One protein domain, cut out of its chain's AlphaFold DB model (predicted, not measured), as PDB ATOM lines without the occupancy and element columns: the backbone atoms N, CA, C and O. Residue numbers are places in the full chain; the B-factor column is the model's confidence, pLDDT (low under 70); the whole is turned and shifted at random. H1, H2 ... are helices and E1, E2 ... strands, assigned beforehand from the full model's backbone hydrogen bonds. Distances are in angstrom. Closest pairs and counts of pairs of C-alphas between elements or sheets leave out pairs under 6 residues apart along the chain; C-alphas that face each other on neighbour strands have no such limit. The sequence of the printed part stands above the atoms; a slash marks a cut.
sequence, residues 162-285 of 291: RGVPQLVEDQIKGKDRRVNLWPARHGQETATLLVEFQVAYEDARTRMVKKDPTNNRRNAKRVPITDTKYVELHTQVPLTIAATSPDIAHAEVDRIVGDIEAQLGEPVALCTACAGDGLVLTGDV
ATOM      1  N   ARG A 162     152.651 158.802 108.856       91.50
ATOM      2  CA  ARG A 162     152.022 159.408 110.037       91.50
ATOM      3  C   ARG A 162     150.874 158.544 110.553       91.50
ATOM      4  O   ARG A 162     150.309 157.742 109.821       91.50
ATOM      5  N   GLY A 163     150.498 158.753 111.815       88.69
ATOM      6  CA  GLY A 163     149.380 158.026 112.428       88.69
ATOM      7  C   GLY A 163     149.711 156.567 112.743       88.69
ATOM      8  O   GLY A 163     148.812 155.747 112.888       88.69
ATOM      9  N   VAL A 164     151.003 156.244 112.863       91.19
ATOM     10  CA  VAL A 164     151.483 154.892 113.176       91.19
ATOM     11  C   VAL A 164     150.817 154.310 114.429       91.19
ATOM     12  O   VAL A 164     150.378 153.165 114.361       91.19
ATOM     13  N   PRO A 165     150.638 155.052 115.544       90.75
ATOM     14  CA  PRO A 165     149.981 154.482 116.716       90.75
ATOM     15  C   PRO A 165     148.522 154.082 116.471       90.75
ATOM     16  O   PRO A 165     148.077 153.091 117.038       90.75
ATOM     17  N   GLN A 166     147.791 154.816 115.624       90.38
ATOM     18  CA  GLN A 166     146.425 154.458 115.234       90.38
ATOM     19  C   GLN A 166     146.406 153.214 114.343       90.38
ATOM     20  O   GLN A 166     145.594 152.328 114.571       90.38
ATOM     21  N   LEU A 167     147.336 153.108 113.388       89.88
ATOM     22  CA  LEU A 167     147.466 151.911 112.549       89.88
ATOM     23  C   LEU A 167     147.751 150.660 113.395       89.88
ATOM     24  O   LEU A 167     147.129 149.621 113.191       89.88
ATOM     25  N   VAL A 168     148.650 150.776 114.378       89.69
ATOM     26  CA  VAL A 168     148.959 149.696 115.326       89.69
ATOM     27  C   VAL A 168     147.747 149.374 116.215       89.69
ATOM     28  O   VAL A 168     147.438 148.200 116.414       89.69
ATOM     29  N   GLU A 169     147.036 150.387 116.730       90.38
ATOM     30  CA  GLU A 169     145.798 150.190 117.502       90.38
ATOM     31  C   GLU A 169     144.766 149.399 116.693       90.38
ATOM     32  O   GLU A 169     144.269 148.382 117.179       90.38
ATOM     33  N   ASP A 170     144.461 149.840 115.472       89.12
ATOM     34  CA  ASP A 170     143.427 149.252 114.622       89.12
ATOM     35  C   ASP A 170     143.722 147.787 114.275       89.12
ATOM     36  O   ASP A 170     142.796 146.975 114.238       89.12
ATOM     37  N   GLN A 171     144.996 147.422 114.084       87.94
ATOM     38  CA  GLN A 171     145.393 146.033 113.832       87.94
ATOM     39  C   GLN A 171     145.287 145.139 115.083       87.94
ATOM     40  O   GLN A 171     144.883 143.981 114.980       87.94
ATOM     41  N   ILE A 172     145.616 145.656 116.273       86.12
ATOM     42  CA  ILE A 172     145.594 144.877 117.529       86.12
ATOM     43  C   ILE A 172     144.173 144.758 118.104       86.12
ATOM     44  O   ILE A 172     143.857 143.823 118.851       86.12
ATOM     45  N   LYS A 173     143.294 145.707 117.775       84.44
ATOM     46  CA  LYS A 173     141.922 145.788 118.277       84.44
ATOM     47  C   LYS A 173     141.068 144.622 117.767       84.44
ATOM     48  O   LYS A 173     140.495 144.654 116.684       84.44
ATOM     49  N   GLY A 174     140.916 143.590 118.596       69.62
ATOM     50  CA  GLY A 174     140.086 142.420 118.303       69.62
ATOM     51  C   GLY A 174     140.081 141.371 119.424       69.62
ATOM     52  O   GLY A 174     140.915 141.421 120.321       69.62
ATOM     53  N   LYS A 175     139.102 140.445 119.369       55.47
ATOM     54  CA  LYS A 175     138.900 139.255 120.238       55.47
ATOM     55  C   LYS A 175     139.356 139.424 121.700       55.47
ATOM     56  O   LYS A 175     140.460 139.035 122.062       55.47
ATOM     57  N   ASP A 176     138.463 139.952 122.535       66.94
ATOM     58  CA  ASP A 176     138.623 140.029 124.000       66.94
ATOM     59  C   ASP A 176     139.752 140.952 124.506       66.94
ATOM     60  O   ASP A 176     140.136 140.889 125.676       66.94
ATOM     61  N   ARG A 177     140.245 141.854 123.647       77.12
ATOM     62  CA  ARG A 177     141.246 142.875 123.986       77.12
ATOM     63  C   ARG A 177     140.648 144.275 123.903       77.12
ATOM     64  O   ARG A 177     139.888 144.582 122.980       77.12
ATOM     65  N   ARG A 178     141.000 145.139 124.853       80.69
ATOM     66  CA  ARG A 178     140.748 146.584 124.776       80.69
ATOM     67  C   ARG A 178     142.077 147.280 124.572       80.69
ATOM     68  O   ARG A 178     143.042 146.974 125.258       80.69
ATOM     69  N   VAL A 179     142.125 148.206 123.631       84.12
ATOM     70  CA  VAL A 179     143.331 148.980 123.350       84.12
ATOM     71  C   VAL A 179     143.003 150.441 123.600       84.12
ATOM     72  O   VAL A 179     141.995 150.939 123.104       84.12
ATOM     73  N   ASN A 180     143.830 151.098 124.404       85.12
ATOM     74  CA  ASN A 180     143.738 152.511 124.722       85.12
ATOM     75  C   ASN A 180     145.038 153.188 124.284       85.12
ATOM     76  O   ASN A 180     146.122 152.862 124.775       85.12
ATOM     77  N   LEU A 181     144.931 154.159 123.384       86.12
ATOM     78  CA  LEU A 181     146.069 154.957 122.955       86.12
ATOM     79  C   LEU A 181     146.216 156.198 123.839       86.12
ATOM     80  O   LEU A 181     145.317 157.039 123.918       86.12
ATOM     81  N   TRP A 182     147.380 156.346 124.465       84.88
ATOM     82  CA  TRP A 182     147.745 157.555 125.192       84.88
ATOM     83  C   TRP A 182     148.583 158.438 124.268       84.88
ATOM     84  O   TRP A 182     149.703 158.058 123.904       84.88
ATOM     85  N   PRO A 183     148.059 159.610 123.863       79.38
ATOM     86  CA  PRO A 183     148.747 160.460 122.911       79.38
ATOM     87  C   PRO A 183     150.075 160.946 123.491       79.38
ATOM     88  O   PRO A 183     150.187 161.260 124.680       79.38
ATOM     89  N   ALA A 184     151.076 161.034 122.620       83.06
ATOM     90  CA  ALA A 184     152.356 161.638 122.943       83.06
ATOM     91  C   ALA A 184     152.164 163.088 123.414       83.06
ATOM     92  O   ALA A 184     151.374 163.849 122.846       83.06
ATOM     93  N   ARG A 185     152.902 163.493 124.450       84.25
ATOM     94  CA  ARG A 185     152.964 164.904 124.851       84.25
ATOM     95  C   ARG A 185     153.795 165.690 123.839       84.25
ATOM     96  O   ARG A 185     154.606 165.128 123.107       84.25
ATOM     97  N   HIS A 186     153.619 167.010 123.826       75.44
ATOM     98  CA  HIS A 186     154.369 167.883 122.928       75.44
ATOM     99  C   HIS A 186     155.886 167.648 123.073       75.44
ATOM    100  O   HIS A 186     156.425 167.759 124.173       75.44
ATOM    101  N   GLY A 187     156.559 167.337 121.961       78.94
ATOM    102  CA  GLY A 187     158.000 167.058 121.920       78.94
ATOM    103  C   GLY A 187     158.403 165.596 122.158       78.94
ATOM    104  O   GLY A 187     159.597 165.319 122.190       78.94
ATOM    105  N   GLN A 188     157.456 164.668 122.323       85.81
ATOM    106  CA  GLN A 188     157.747 163.231 122.344       85.81
ATOM    107  C   GLN A 188     157.615 162.620 120.943       85.81
ATOM    108  O   GLN A 188     156.726 162.995 120.184       85.81
ATOM    109  N   GLU A 189     158.486 161.662 120.624       86.81
ATOM    110  CA  GLU A 189     158.508 160.948 119.335       86.81
ATOM    111  C   GLU A 189     157.730 159.623 119.369       86.81
ATOM    112  O   GLU A 189     157.484 159.011 118.329       86.81
ATOM    113  N   THR A 190     157.308 159.189 120.560       89.75
ATOM    114  CA  THR A 190     156.557 157.952 120.789       89.75
ATOM    115  C   THR A 190     155.246 158.228 121.518       89.75
ATOM    116  O   THR A 190     155.170 159.092 122.395       89.75
ATOM    117  N   ALA A 191     154.207 157.470 121.172       88.94
ATOM    118  CA  ALA A 191     152.974 157.355 121.941       88.94
ATOM    119  C   ALA A 191     153.008 156.087 122.803       88.94
ATOM    120  O   ALA A 191     153.719 155.130 122.495       88.94
ATOM    121  N   THR A 192     152.225 156.069 123.882       88.88
ATOM    122  CA  THR A 192     152.076 154.866 124.714       88.88
ATOM    123  C   THR A 192     150.797 154.142 124.318       88.88
ATOM    124  O   THR A 192     149.708 154.704 124.417       88.88
ATOM    125  N   LEU A 193     150.926 152.894 123.885       86.94
ATOM    126  CA  LEU A 193     149.802 152.003 123.636       86.94
ATOM    127  C   LEU A 193     149.576 151.145 124.886       86.94
ATOM    128  O   LEU A 193     150.506 150.492 125.366       86.94
ATOM    129  N   LEU A 194     148.354 151.167 125.416       85.88
ATOM    130  CA  LEU A 194     147.925 150.336 126.537       85.88
ATOM    131  C   LEU A 194     146.982 149.260 126.004       85.88
ATOM    132  O   LEU A 194     145.907 149.572 125.495       85.88
ATOM    133  N   VAL A 195     147.385 147.998 126.111       82.00
ATOM    134  CA  VAL A 195     146.580 146.845 125.692       82.00
ATOM    135  C   VAL A 195     146.103 146.100 126.934       82.00
ATOM    136  O   VAL A 195     146.899 145.490 127.642       82.00
ATOM    137  N   GLU A 196     144.801 146.144 127.196       79.81
ATOM    138  CA  GLU A 196     144.134 145.359 128.233       79.81
ATOM    139  C   GLU A 196     143.661 144.033 127.634       79.81
ATOM    140  O   GLU A 196     142.912 144.008 126.651       79.81
ATOM    141  N   PHE A 197     144.056 142.914 128.232       75.44
ATOM    142  CA  PHE A 197     143.675 141.586 127.757       75.44
ATOM    143  C   PHE A 197     143.422 140.622 128.914       75.44
ATOM    144  O   PHE A 197     143.933 140.789 130.024       75.44
ATOM    145  N   GLN A 198     142.585 139.614 128.661       73.81
ATOM    146  CA  GLN A 198     142.297 138.565 129.632       73.81
ATOM    147  C   GLN A 198     143.323 137.441 129.527       73.81
ATOM    148  O   GLN A 198     143.548 136.888 128.451       73.81
ATOM    149  N   VAL A 199     143.881 137.052 130.668       71.94
ATOM    150  CA  VAL A 199     144.761 135.891 130.788       71.94
ATOM    151  C   VAL A 199     144.110 134.881 131.721       71.94
ATOM    152  O   VAL A 199     143.731 135.203 132.852       71.94
ATOM    153  N   ALA A 200     143.969 133.647 131.240       65.44
ATOM    154  CA  ALA A 200     143.611 132.525 132.093       65.44
ATOM    155  C   ALA A 200     144.794 132.220 133.016       65.44
ATOM    156  O   ALA A 200     145.911 132.010 132.545       65.44
ATOM    157  N   TYR A 201     144.550 132.188 134.320       64.50
ATOM    158  CA  TYR A 201     145.555 131.810 135.300       64.50
ATOM    159  C   TYR A 201     145.076 130.608 136.111       64.50
ATOM    160  O   TYR A 201     143.892 130.449 136.427       64.50
ATOM    161  N   GLU A 202     146.022 129.732 136.440       57.28
ATOM    162  CA  GLU A 202     145.782 128.643 137.374       57.28
ATOM    163  C   GLU A 202     145.982 129.172 138.792       57.28
ATOM    164  O   GLU A 202     147.098 129.463 139.226       57.28
ATOM    165  N   ASP A 203     144.880 129.323 139.524       57.47
ATOM    166  CA  ASP A 203     144.945 129.601 140.949       57.47
ATOM    167  C   ASP A 203     145.517 128.363 141.663       57.47
ATOM    168  O   ASP A 203     145.059 127.234 141.464       57.47
ATOM    169  N   ALA A 204     146.505 128.564 142.540       58.84
ATOM    170  CA  ALA A 204     147.059 127.493 143.370       58.84
ATOM    171  C   ALA A 204     145.995 126.849 144.288       58.84
ATOM    172  O   ALA A 204     146.186 125.747 144.818       58.84
ATOM    173  N   ARG A 205     144.851 127.517 144.493       62.72
ATOM    174  CA  ARG A 205     143.698 126.984 145.218       62.72
ATOM    175  C   ARG A 205     143.015 125.880 144.411       62.72
ATOM    176  O   ARG A 205     142.554 126.049 143.289       62.72
ATOM    177  N   THR A 206     142.866 124.724 145.051       67.06
ATOM    178  CA  THR A 206     142.142 123.579 144.491       67.06
ATOM    179  C   THR A 206     140.780 123.427 145.156       67.06
ATOM    180  O   THR A 206     140.677 123.440 146.386       67.06
ATOM    181  N   ARG A 207     139.726 123.214 144.362       70.19
ATOM    182  CA  ARG A 207     138.398 122.864 144.889       70.19
ATOM    183  C   ARG A 207     138.212 121.353 144.918       70.19
ATOM    184  O   ARG A 207     138.660 120.641 144.020       70.19
ATOM    185  N   MET A 208     137.533 120.851 145.947       74.44
ATOM    186  CA  MET A 208     137.126 119.447 145.986       74.44
ATOM    187  C   MET A 208     135.898 119.240 145.101       74.44
ATOM    188  O   MET A 208     134.845 119.815 145.350       74.44
ATOM    189  N   VAL A 209     136.032 118.392 144.084       75.25
ATOM    190  CA  VAL A 209     134.942 117.973 143.197       75.25
ATOM    191  C   VAL A 209     134.737 116.472 143.372       75.25
ATOM    192  O   VAL A 209     135.708 115.730 143.534       75.25
ATOM    193  N   LYS A 210     133.489 115.987 143.347       75.88
ATOM    194  CA  LYS A 210     133.232 114.538 143.348       75.88
ATOM    195  C   LYS A 210     133.917 113.893 142.140       75.88
ATOM    196  O   LYS A 210     133.821 114.398 141.024       75.88
ATOM    197  N   LYS A 211     134.613 112.777 142.364       69.69
ATOM    198  CA  LYS A 211     135.269 112.019 141.287       69.69
ATOM    199  C   LYS A 211     134.242 111.355 140.360       69.69
ATOM    200  O   LYS A 211     134.510 111.224 139.172       69.69
ATOM    201  N   ASP A 212     133.083 110.997 140.909       70.62
ATOM    202  CA  ASP A 212     131.924 110.442 140.212       70.62
ATOM    203  C   ASP A 212     130.660 111.189 140.689       70.62
ATOM    204  O   ASP A 212     130.360 111.152 141.890       70.62
ATOM    205  N   PRO A 213     129.936 111.896 139.798       64.88
ATOM    206  CA  PRO A 213     128.727 112.640 140.155       64.88
ATOM    207  C   PRO A 213     127.613 111.767 140.750       64.88
ATOM    208  O   PRO A 213     126.788 112.275 141.507       64.88
ATOM    209  N   THR A 214     127.599 110.469 140.436       67.12
ATOM    210  CA  THR A 214     126.515 109.531 140.773       67.12
ATOM    211  C   THR A 214     126.783 108.702 142.034       67.12
ATOM    212  O   THR A 214     125.883 108.047 142.558       67.12
ATOM    213  N   ASN A 215     128.003 108.760 142.577       64.12
ATOM    214  CA  ASN A 215     128.402 107.992 143.752       64.12
ATOM    215  C   ASN A 215     128.225 108.802 145.057       64.12
ATOM    216  O   ASN A 215     128.643 109.962 145.175       64.12
ATOM    217  N   ASN A 216     127.608 108.179 146.067       57.91
ATOM    218  CA  ASN A 216     127.320 108.784 147.374       57.91
ATOM    219  C   ASN A 216     128.409 108.552 148.439       57.91
ATOM    220  O   ASN A 216     128.328 109.126 149.525       57.91
ATOM    221  N   ARG A 217     129.451 107.752 148.162       58.62
ATOM    222  CA  ARG A 217     130.606 107.611 149.073       58.62
ATOM    223  C   ARG A 217     131.552 108.817 148.971       58.62
ATOM    224  O   ARG A 217     131.662 109.432 147.914       58.62
ATOM    225  N   ARG A 218     132.260 109.147 150.067       59.19
ATOM    226  CA  ARG A 218     133.266 110.234 150.142       59.19
ATOM    227  C   ARG A 218     134.439 109.963 149.185       59.19
ATOM    228  O   ARG A 218     135.465 109.437 149.593       59.19
ATOM    229  N   ASN A 219     134.272 110.307 147.910       65.81
ATOM    230  CA  ASN A 219     135.281 110.156 146.865       65.81
ATOM    231  C   ASN A 219     135.396 111.477 146.088       65.81
ATOM    232  O   ASN A 219     134.720 111.696 145.080       65.81
ATOM    233  N   ALA A 220     136.203 112.395 146.618       71.38
ATOM    234  CA  ALA A 220     136.452 113.710 146.039       71.38
ATOM    235  C   ALA A 220     137.884 113.787 145.500       71.38
ATOM    236  O   ALA A 220     138.814 113.271 146.118       71.38
ATOM    237  N   LYS A 221     138.061 114.450 144.358       79.81
ATOM    238  CA  LYS A 221     139.367 114.839 143.824       79.81
ATOM    239  C   LYS A 221     139.519 116.353 143.928       79.81
ATOM    240  O   LYS A 221     138.553 117.093 143.749       79.81
ATOM    241  N   ARG A 222     140.731 116.815 144.220       75.69
ATOM    242  CA  ARG A 222     141.082 118.231 144.110       75.69
ATOM    243  C   ARG A 222     141.308 118.552 142.635       75.69
ATOM    244  O   ARG A 222     142.056 117.844 141.972       75.69
ATOM    245  N   VAL A 223     140.617 119.565 142.127       70.12
ATOM    246  CA  VAL A 223     140.780 120.084 140.762       70.12
ATOM    247  C   VAL A 223     141.235 121.542 140.884       70.12
ATOM    248  O   VAL A 223     140.712 122.236 141.768       70.12
ATOM    249  N   PRO A 224     142.202 122.002 140.071       65.38
ATOM    250  CA  PRO A 224     142.584 123.412 140.032       65.38
ATOM    251  C   PRO A 224     141.373 124.295 139.711       65.38
ATOM    252  O   PRO A 224     140.453 123.882 138.995       65.38
ATOM    253  N   ILE A 225     141.342 125.486 140.303       66.31
ATOM    254  CA  ILE A 225     140.366 126.517 139.958       66.31
ATOM    255  C   ILE A 225     140.998 127.358 138.850       66.31
ATOM    256  O   ILE A 225     142.015 128.007 139.063       66.31
ATOM    257  N   THR A 226     140.403 127.314 137.661       63.50
ATOM    258  CA  THR A 226     140.739 128.235 136.574       63.50
ATOM    259  C   THR A 226     140.034 129.557 136.835       63.50
ATOM    260  O   THR A 226     138.814 129.560 137.022       63.50
ATOM    261  N   ASP A 227     140.775 130.654 136.834       66.62
ATOM    262  CA  ASP A 227     140.220 132.002 136.931       66.62
ATOM    263  C   ASP A 227     140.877 132.897 135.866       66.62
ATOM    264  O   ASP A 227     141.897 132.538 135.274       66.62
ATOM    265  N   THR A 228     140.259 134.028 135.548       67.94
ATOM    266  CA  THR A 228     140.721 134.955 134.506       67.94
ATOM    267  C   THR A 228     141.053 136.296 135.134       67.94
ATOM    268  O   THR A 228     140.212 136.886 135.811       67.94
ATOM    269  N   LYS A 229     142.263 136.802 134.890       70.75
ATOM    270  CA  LYS A 229     142.676 138.147 135.306       70.75
ATOM    271  C   LYS A 229     142.845 139.038 134.083       70.75
ATOM    272  O   LYS A 229     143.258 138.573 133.025       70.75
ATOM    273  N   TYR A 230     142.526 140.316 134.254       71.81
ATOM    274  CA  TYR A 230     142.859 141.350 133.282       71.81
ATOM    275  C   TYR A 230     144.292 141.818 133.522       71.81
ATOM    276  O   TYR A 230     144.687 142.034 134.670       71.81
ATOM    277  N   VAL A 231     145.054 141.943 132.442       73.94
ATOM    278  CA  VAL A 231     146.439 142.414 132.438       73.94
ATOM    279  C   VAL A 231     146.542 143.598 131.489       73.94
ATOM    280  O   VAL A 231     145.892 143.610 130.445       73.94
ATOM    281  N   GLU A 232     147.359 144.578 131.863       81.75
ATOM    282  CA  GLU A 232     147.668 145.753 131.051       81.75
ATOM    283  C   GLU A 232     149.106 145.638 130.535       81.75
ATOM    284  O   GLU A 232     150.052 145.532 131.317       81.75
ATOM    285  N   LEU A 233     149.277 145.656 129.214       82.69
ATOM    286  CA  LEU A 233     150.576 145.780 128.560       82.69
ATOM    287  C   LEU A 233     150.767 147.227 128.107       82.69
ATOM    288  O   LEU A 233     149.957 147.755 127.346       82.69
ATOM    289  N   HIS A 234     151.852 147.852 128.555       85.69
ATOM    290  CA  HIS A 234     152.239 149.201 128.154       85.69
ATOM    291  C   HIS A 234     153.420 149.115 127.194       85.69
ATOM    292  O   HIS A 234     154.501 148.680 127.587       85.69
ATOM    293  N   THR A 235     153.238 149.573 125.959       86.00
ATOM    294  CA  THR A 235     154.302 149.591 124.949       86.00
ATOM    295  C   THR A 235     154.448 150.975 124.324       86.00
ATOM    296  O   THR A 235     153.488 151.744 124.243       86.00
ATOM    297  N   GLN A 236     155.672 151.330 123.937       90.38
ATOM    298  CA  GLN A 236     155.968 152.590 123.255       90.38
ATOM    299  C   GLN A 236     155.968 152.349 121.748       90.38
ATOM    300  O   GLN A 236     156.701 151.495 121.258       90.38
ATOM    301  N   VAL A 237     155.174 153.126 121.020       91.44
ATOM    302  CA  VAL A 237     155.032 153.033 119.562       91.44
ATOM    303  C   VAL A 237     155.482 154.359 118.944       91.44
ATOM    304  O   VAL A 237     155.093 155.413 119.458       91.44
ATOM    305  N   PRO A 238     156.298 154.369 117.873       92.81
ATOM    306  CA  PRO A 238     156.697 155.613 117.220       92.81
ATOM    307  C   PRO A 238     155.483 156.354 116.647       92.81
ATOM    308  O   PRO A 238     154.535 155.741 116.164       92.81
ATOM    309  N   LEU A 239     155.505 157.690 116.684       91.12
ATOM    310  CA  LEU A 239     154.454 158.520 116.080       91.12
ATOM    311  C   LEU A 239     154.482 158.480 114.550       91.12
ATOM    312  O   LEU A 239     153.439 158.572 113.895       91.12
ATOM    313  N   THR A 240     155.690 158.384 113.998       92.94
ATOM    314  CA  THR A 240     155.951 158.363 112.562       92.94
ATOM    315  C   THR A 240     157.072 157.389 112.237       92.94
ATOM    316  O   THR A 240     158.022 157.287 113.012       92.94
ATOM    317  N   ILE A 241     157.014 156.753 111.070       92.69
ATOM    318  CA  ILE A 241     158.090 155.898 110.550       92.69
ATOM    319  C   ILE A 241     158.634 156.537 109.278       92.69
ATOM    320  O   ILE A 241     157.880 156.753 108.333       92.69
ATOM    321  N   ALA A 242     159.929 156.851 109.256       93.50
ATOM    322  CA  ALA A 242     160.612 157.295 108.045       93.50
ATOM    323  C   ALA A 242     161.021 156.076 107.210       93.50
ATOM    324  O   ALA A 242     161.631 155.147 107.741       93.50
ATOM    325  N   ALA A 243     160.707 156.082 105.918       91.38
ATOM    326  CA  ALA A 243     161.082 155.009 105.005       91.38
ATOM    327  C   ALA A 243     161.257 155.527 103.572       91.38
ATOM    328  O   ALA A 243     160.839 156.629 103.219       91.38
ATOM    329  N   THR A 244     161.875 154.706 102.726       88.25
ATOM    330  CA  THR A 244     162.059 155.016 101.300       88.25
ATOM    331  C   THR A 244     160.793 154.806 100.470       88.25
ATOM    332  O   THR A 244     160.734 155.290  99.348       88.25
ATOM    333  N   SER A 245     159.800 154.093 101.007       86.69
ATOM    334  CA  SER A 245     158.511 153.823 100.362       86.69
ATOM    335  C   SER A 245     157.437 153.501 101.411       86.69
ATOM    336  O   SER A 245     157.795 152.943 102.459       86.69
ATOM    337  N   PRO A 246     156.142 153.723 101.116       87.12
ATOM    338  CA  PRO A 246     155.037 153.350 102.001       87.12
ATOM    339  C   PRO A 246     155.038 151.873 102.406       87.12
ATOM    340  O   PRO A 246     154.872 151.576 103.584       87.12
ATOM    341  N   ASP A 247     155.310 150.952 101.474       86.81
ATOM    342  CA  ASP A 247     155.290 149.505 101.744       86.81
ATOM    343  C   ASP A 247     156.283 149.096 102.836       86.81
ATOM    344  O   ASP A 247     155.963 148.310 103.723       86.81
ATOM    345  N   ILE A 248     157.485 149.678 102.815       89.25
ATOM    346  CA  ILE A 248     158.508 149.451 103.843       89.25
ATOM    347  C   ILE A 248     158.042 149.991 105.199       89.25
ATOM    348  O   ILE A 248     158.258 149.343 106.220       89.25
ATOM    349  N   ALA A 249     157.385 151.155 105.228       90.81
ATOM    350  CA  ALA A 249     156.841 151.690 106.472       90.81
ATOM    351  C   ALA A 249     155.695 150.825 107.015       90.81
ATOM    352  O   ALA A 249     155.642 150.590 108.218       90.81
ATOM    353  N   HIS A 250     154.815 150.313 106.150       90.06
ATOM    354  CA  HIS A 250     153.750 149.390 106.548       90.06
ATOM    355  C   HIS A 250     154.294 148.043 107.030       90.06
ATOM    356  O   HIS A 250     153.843 147.551 108.057       90.06
ATOM    357  N   ALA A 251     155.322 147.495 106.382       91.19
ATOM    358  CA  ALA A 251     155.995 146.290 106.863       91.19
ATOM    359  C   ALA A 251     156.615 146.491 108.258       91.19
ATOM    360  O   ALA A 251     156.606 145.580 109.084       91.19
ATOM    361  N   GLU A 252     157.128 147.691 108.550       93.19
ATOM    362  CA  GLU A 252     157.618 148.036 109.886       93.19
ATOM    363  C   GLU A 252     156.476 148.163 110.909       93.19
ATOM    364  O   GLU A 252     156.637 147.740 112.054       93.19
ATOM    365  N   VAL A 253     155.305 148.673 110.507       92.19
ATOM    366  CA  VAL A 253     154.088 148.632 111.340       92.19
ATOM    367  C   VAL A 253     153.706 147.188 111.658       92.19
ATOM    368  O   VAL A 253     153.517 146.863 112.830       92.19
ATOM    369  N   ASP A 254     153.661 146.311 110.656       93.25
ATOM    370  CA  ASP A 254     153.321 144.897 110.836       93.25
ATOM    371  C   ASP A 254     154.339 144.185 111.742       93.25
ATOM    372  O   ASP A 254     153.971 143.356 112.575       93.25
ATOM    373  N   ARG A 255     155.626 144.549 111.645       95.19
ATOM    374  CA  ARG A 255     156.674 144.065 112.553       95.19
ATOM    375  C   ARG A 255     156.412 144.497 113.998       95.19
ATOM    376  O   ARG A 255     156.483 143.661 114.894       95.19
ATOM    377  N   ILE A 256     156.085 145.773 114.229       92.75
ATOM    378  CA  ILE A 256     155.738 146.298 115.564       92.75
ATOM    379  C   ILE A 256     154.507 145.577 116.122       92.75
ATOM    380  O   ILE A 256     154.497 145.194 117.292       92.75
ATOM    381  N   VAL A 257     153.478 145.373 115.299       91.75
ATOM    382  CA  VAL A 257     152.276 144.627 115.689       91.75
ATOM    383  C   VAL A 257     152.643 143.195 116.071       91.75
ATOM    384  O   VAL A 257     152.268 142.754 117.155       91.75
ATOM    385  N   GLY A 258     153.443 142.503 115.256       91.50
ATOM    386  CA  GLY A 258     153.923 141.152 115.545       91.50
ATOM    387  C   GLY A 258     154.718 141.053 116.851       91.50
ATOM    388  O   GLY A 258     154.504 140.117 117.623       91.50
ATOM    389  N   ASP A 259     155.577 142.033 117.147       90.56
ATOM    390  CA  ASP A 259     156.318 142.101 118.415       90.56
ATOM    391  C   ASP A 259     155.365 142.246 119.618       90.56
ATOM    392  O   ASP A 259     155.541 141.581 120.642       90.56
ATOM    393  N   ILE A 260     154.329 143.084 119.499       88.31
ATOM    394  CA  ILE A 260     153.322 143.266 120.556       88.31
ATOM    395  C   ILE A 260     152.479 141.997 120.716       88.31
ATOM    396  O   ILE A 260     152.241 141.549 121.836       88.31
ATOM    397  N   GLU A 261     152.046 141.375 119.622       87.94
ATOM    398  CA  GLU A 261     151.292 140.122 119.670       87.94
ATOM    399  C   GLU A 261     152.097 138.973 120.281       87.94
ATOM    400  O   GLU A 261     151.537 138.179 121.042       87.94
ATOM    401  N   ALA A 262     153.403 138.910 120.010       85.94
ATOM    402  CA  ALA A 262     154.299 137.949 120.639       85.94
ATOM    403  C   ALA A 262     154.343 138.143 122.162       85.94
ATOM    404  O   ALA A 262     154.190 137.165 122.894       85.94
ATOM    405  N   GLN A 263     154.449 139.389 122.641       82.19
ATOM    406  CA  GLN A 263     154.402 139.713 124.074       82.19
ATOM    407  C   GLN A 263     153.052 139.356 124.709       82.19
ATOM    408  O   GLN A 263     153.005 138.811 125.809       82.19
ATOM    409  N   LEU A 264     151.943 139.612 124.010       79.19
ATOM    410  CA  LEU A 264     150.602 139.220 124.464       79.19
ATOM    411  C   LEU A 264     150.425 137.693 124.530       79.19
ATOM    412  O   LEU A 264     149.577 137.205 125.278       79.19
ATOM    413  N   GLY A 265     151.185 136.944 123.728       73.50
ATOM    414  CA  GLY A 265     151.203 135.483 123.716       73.50
ATOM    415  C   GLY A 265     152.099 134.850 124.783       73.50
ATOM    416  O   GLY A 265     152.046 133.629 124.958       73.50
ATOM    417  N   GLU A 266     152.914 135.631 125.499       72.19
ATOM    418  CA  GLU A 266     153.792 135.093 126.534       72.19
ATOM    419  C   GLU A 266     152.989 134.569 127.737       72.19
ATOM    420  O   GLU A 266     152.089 135.246 128.247       72.19
ATOM    421  N   PRO A 267     153.309 133.365 128.247       64.19
ATOM    422  CA  PRO A 267     152.642 132.849 129.426       64.19
ATOM    423  C   PRO A 267     152.982 133.711 130.644       64.19
ATOM    424  O   PRO A 267     154.145 134.026 130.915       64.19
ATOM    425  N   VAL A 268     151.951 134.054 131.411       65.12
ATOM    426  CA  VAL A 268     152.053 134.885 132.611       65.12
ATOM    427  C   VAL A 268     151.957 133.995 133.853       65.12
ATOM    428  O   VAL A 268     151.094 133.121 133.935       65.12
ATOM    429  N   ALA A 269     152.838 134.204 134.829       59.03
ATOM    430  CA  ALA A 269     152.873 133.464 136.089       59.03
ATOM    431  C   ALA A 269     152.610 134.378 137.291       59.03
ATOM    432  O   ALA A 269     152.821 135.586 137.246       59.03
ATOM    433  N   LEU A 270     152.170 133.793 138.406       58.69
ATOM    434  CA  LEU A 270     152.070 134.514 139.672       58.69
ATOM    435  C   LEU A 270     153.469 134.863 140.180       58.69
ATOM    436  O   LEU A 270     154.353 134.007 140.253       58.69
ATOM    437  N   CYS A 271     153.658 136.112 140.594       59.75
ATOM    438  CA  CYS A 271     154.899 136.514 141.228       59.75
ATOM    439  C   CYS A 271     154.984 135.854 142.610       59.75
ATOM    440  O   CYS A 271     154.268 136.194 143.557       59.75
ATOM    441  N   THR A 272     155.895 134.889 142.734       58.56
ATOM    442  CA  THR A 272     156.137 134.161 143.985       58.56
ATOM    443  C   THR A 272     156.695 135.058 145.091       58.56
ATOM    444  O   THR A 272     156.623 134.692 146.260       58.56
ATOM    445  N   ALA A 273     157.239 136.229 144.738       59.59
ATOM    446  CA  ALA A 273     157.782 137.199 145.686       59.59
ATOM    447  C   ALA A 273     156.708 138.108 146.316       59.59
ATOM    448  O   ALA A 273     156.925 138.602 147.418       59.59
ATOM    449  N   CYS A 274     155.545 138.292 145.676       55.78
ATOM    450  CA  CYS A 274     154.422 139.065 146.225       55.78
ATOM    451  C   CYS A 274     153.241 138.185 146.668       55.78
ATOM    452  O   CYS A 274     152.096 138.622 146.646       55.78
ATOM    453  N   ALA A 275     153.508 136.929 147.046       53.03
ATOM    454  CA  ALA A 275     152.501 135.986 147.547       53.03
ATOM    455  C   ALA A 275     151.302 135.726 146.602       53.03
ATOM    456  O   ALA A 275     150.253 135.275 147.054       53.03
ATOM    457  N   GLY A 276     151.465 135.944 145.289       53.62
ATOM    458  CA  GLY A 276     150.406 135.730 144.295       53.62
ATOM    459  C   GLY A 276     149.472 136.924 144.064       53.62
ATOM    460  O   GLY A 276     148.509 136.799 143.302       53.62
ATOM    461  N   ASP A 277     149.767 138.086 144.651       52.53
ATOM    462  CA  ASP A 277     148.982 139.306 144.422       52.53
ATOM    463  C   ASP A 277     149.279 139.959 143.059       52.53
ATOM    464  O   ASP A 277     148.453 140.702 142.534       52.53
ATOM    465  N   GLY A 278     150.418 139.633 142.437       57.91
ATOM    466  CA  GLY A 278     150.849 140.159 141.140       57.91
ATOM    467  C   GLY A 278     151.132 139.071 140.103       57.91
ATOM    468  O   GLY A 278     151.432 137.924 140.441       57.91
ATOM    469  N   LEU A 279     151.050 139.456 138.832       61.31
ATOM    470  CA  LEU A 279     151.401 138.645 137.670       61.31
ATOM    471  C   LEU A 279     152.749 139.121 137.099       61.31
ATOM    472  O   LEU A 279     153.036 140.313 137.116       61.31
ATOM    473  N   VAL A 280     153.576 138.195 136.626       60.09
ATOM    474  CA  VAL A 280     154.874 138.444 135.976       60.09
ATOM    475  C   VAL A 280     154.979 137.613 134.707       60.09
ATOM    476  O   VAL A 280     154.507 136.476 134.662       60.09
ATOM    477  N   LEU A 281     155.625 138.171 133.686       59.94
ATOM    478  CA  LEU A 281     156.008 137.423 132.493       59.94
ATOM    479  C   LEU A 281     156.958 136.291 132.906       59.94
ATOM    480  O   LEU A 281     157.874 136.486 133.709       59.94
ATOM    481  N   THR A 282     156.724 135.084 132.394       53.44
ATOM    482  CA  THR A 282     157.484 133.886 132.797       53.44
ATOM    483  C   THR A 282     158.989 133.986 132.525       53.44
ATOM    484  O   THR A 282     159.761 133.342 133.234       53.44
ATOM    485  N   GLY A 283     159.421 134.833 131.580       49.38
ATOM    486  CA  GLY A 283     160.835 135.113 131.299       49.38
ATOM    487  C   GLY A 283     161.597 135.820 132.433       49.38
ATOM    488  O   GLY A 283     162.808 135.638 132.551       49.38
ATOM    489  N   ASP A 284     160.898 136.543 133.315       43.47
ATOM    490  CA  ASP A 284     161.491 137.305 134.428       43.47
ATOM    491  C   ASP A 284     161.447 136.569 135.778       43.47
ATOM    492  O   ASP A 284     161.936 137.063 136.803       43.47
ATOM    493  N   VAL A 285     160.898 135.350 135.810       41.59
ATOM    494  CA  VAL A 285     160.830 134.534 137.026       41.59
ATOM    495  C   VAL A 285     162.208 133.933 137.311       41.59
ATOM    496  O   VAL A 285     162.514 132.799 136.942       41.59
TER     497      VAL A 285
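This is residues 162 to 285 of the 291 residues of an uncharacterized protein of Tsukamurella tyrosinosolvens (UniProt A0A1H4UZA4). A long, twisted ribbon of two antiparallel strands, E2 and E3, makes the length of this domain; at one end E1 widens it to a three-stranded sheet, and H1 and H2 cover one face there. The other end of the ribbon runs on as an arm to its turn at residues 211 to 219, and a small hairpin, E5 and E6, lies beside the ribbon partway along. The 124 printed residues hold two named helices and six named strands, in the order H1 E1 E2 E3 E4 H2 E5 E6, of mixed class. The larger sheet has the order E1 - E2 - E3, all antiparallel. The whole is only just extended, close to loose, with a radius of gyration of the C-alphas of 20.9 A, and a rod of 74 by 31 by 22 A.

E1, residues 177 to 182, E2, residues 190 to 210, and E3, residues 220 to 238, form a meander, each strand the antiparallel neighbour of the one before. The hairpin E2 and E3 stands at 176 degrees, with N 195 and O 233 at 2.9 A and N 209 and O 221 at 2.9 A within hydrogen-bond range. The hairpin E1 and E2 stands at 148 degrees, with N 180 and O 194 at 2.8 A. H1, residues 164 to 172, and H2, residues 246 to 264, are on the same face of this sheet, making two layers, helices over one face of a sheet. Both lie over E2 and along the strands, at heights of 8.3 A and 9.5 A. H2 touches H1 with residues 253 to 261 alone, at a steep tilt of 52 degrees, the same way; their closest C-alphas, of Val 168 and Val 257, are 6.1 A apart. In both helices every O i to N i+4 pair is within hydrogen-bond range. E3 runs on into E4, residues 240 to 243, at 69 degrees; E4 pairs with no named strand. E5, residues 268 to 270, and E6, residues 279 to 281, form an antiparallel hairpin, with N 269 and O 280 at 2.8 A. The closest C-alphas of E2 and E5, of Tyr 201 and Ala 269, are 7.5 A apart.

E2 is 54.2 A long, from C-alpha 190 at (156.557, 157.952, 120.789) to C-alpha 210 at (133.232, 114.538, 143.348), and E3 is 54.7 A. H2 is 26.9 A, E1 16.1 A and H1 12.4 A. E6 ends at C-alpha 281, (156.008, 137.423, 132.493).

The C-alphas farthest apart, of Arg 217 and Thr 244, are 74.3 A apart. The printed part has no cut, and no link is long. The mean pLDDT of the printed part is 76.3; 42 residues are under 70, among them 213 to 219 and 267 to 285.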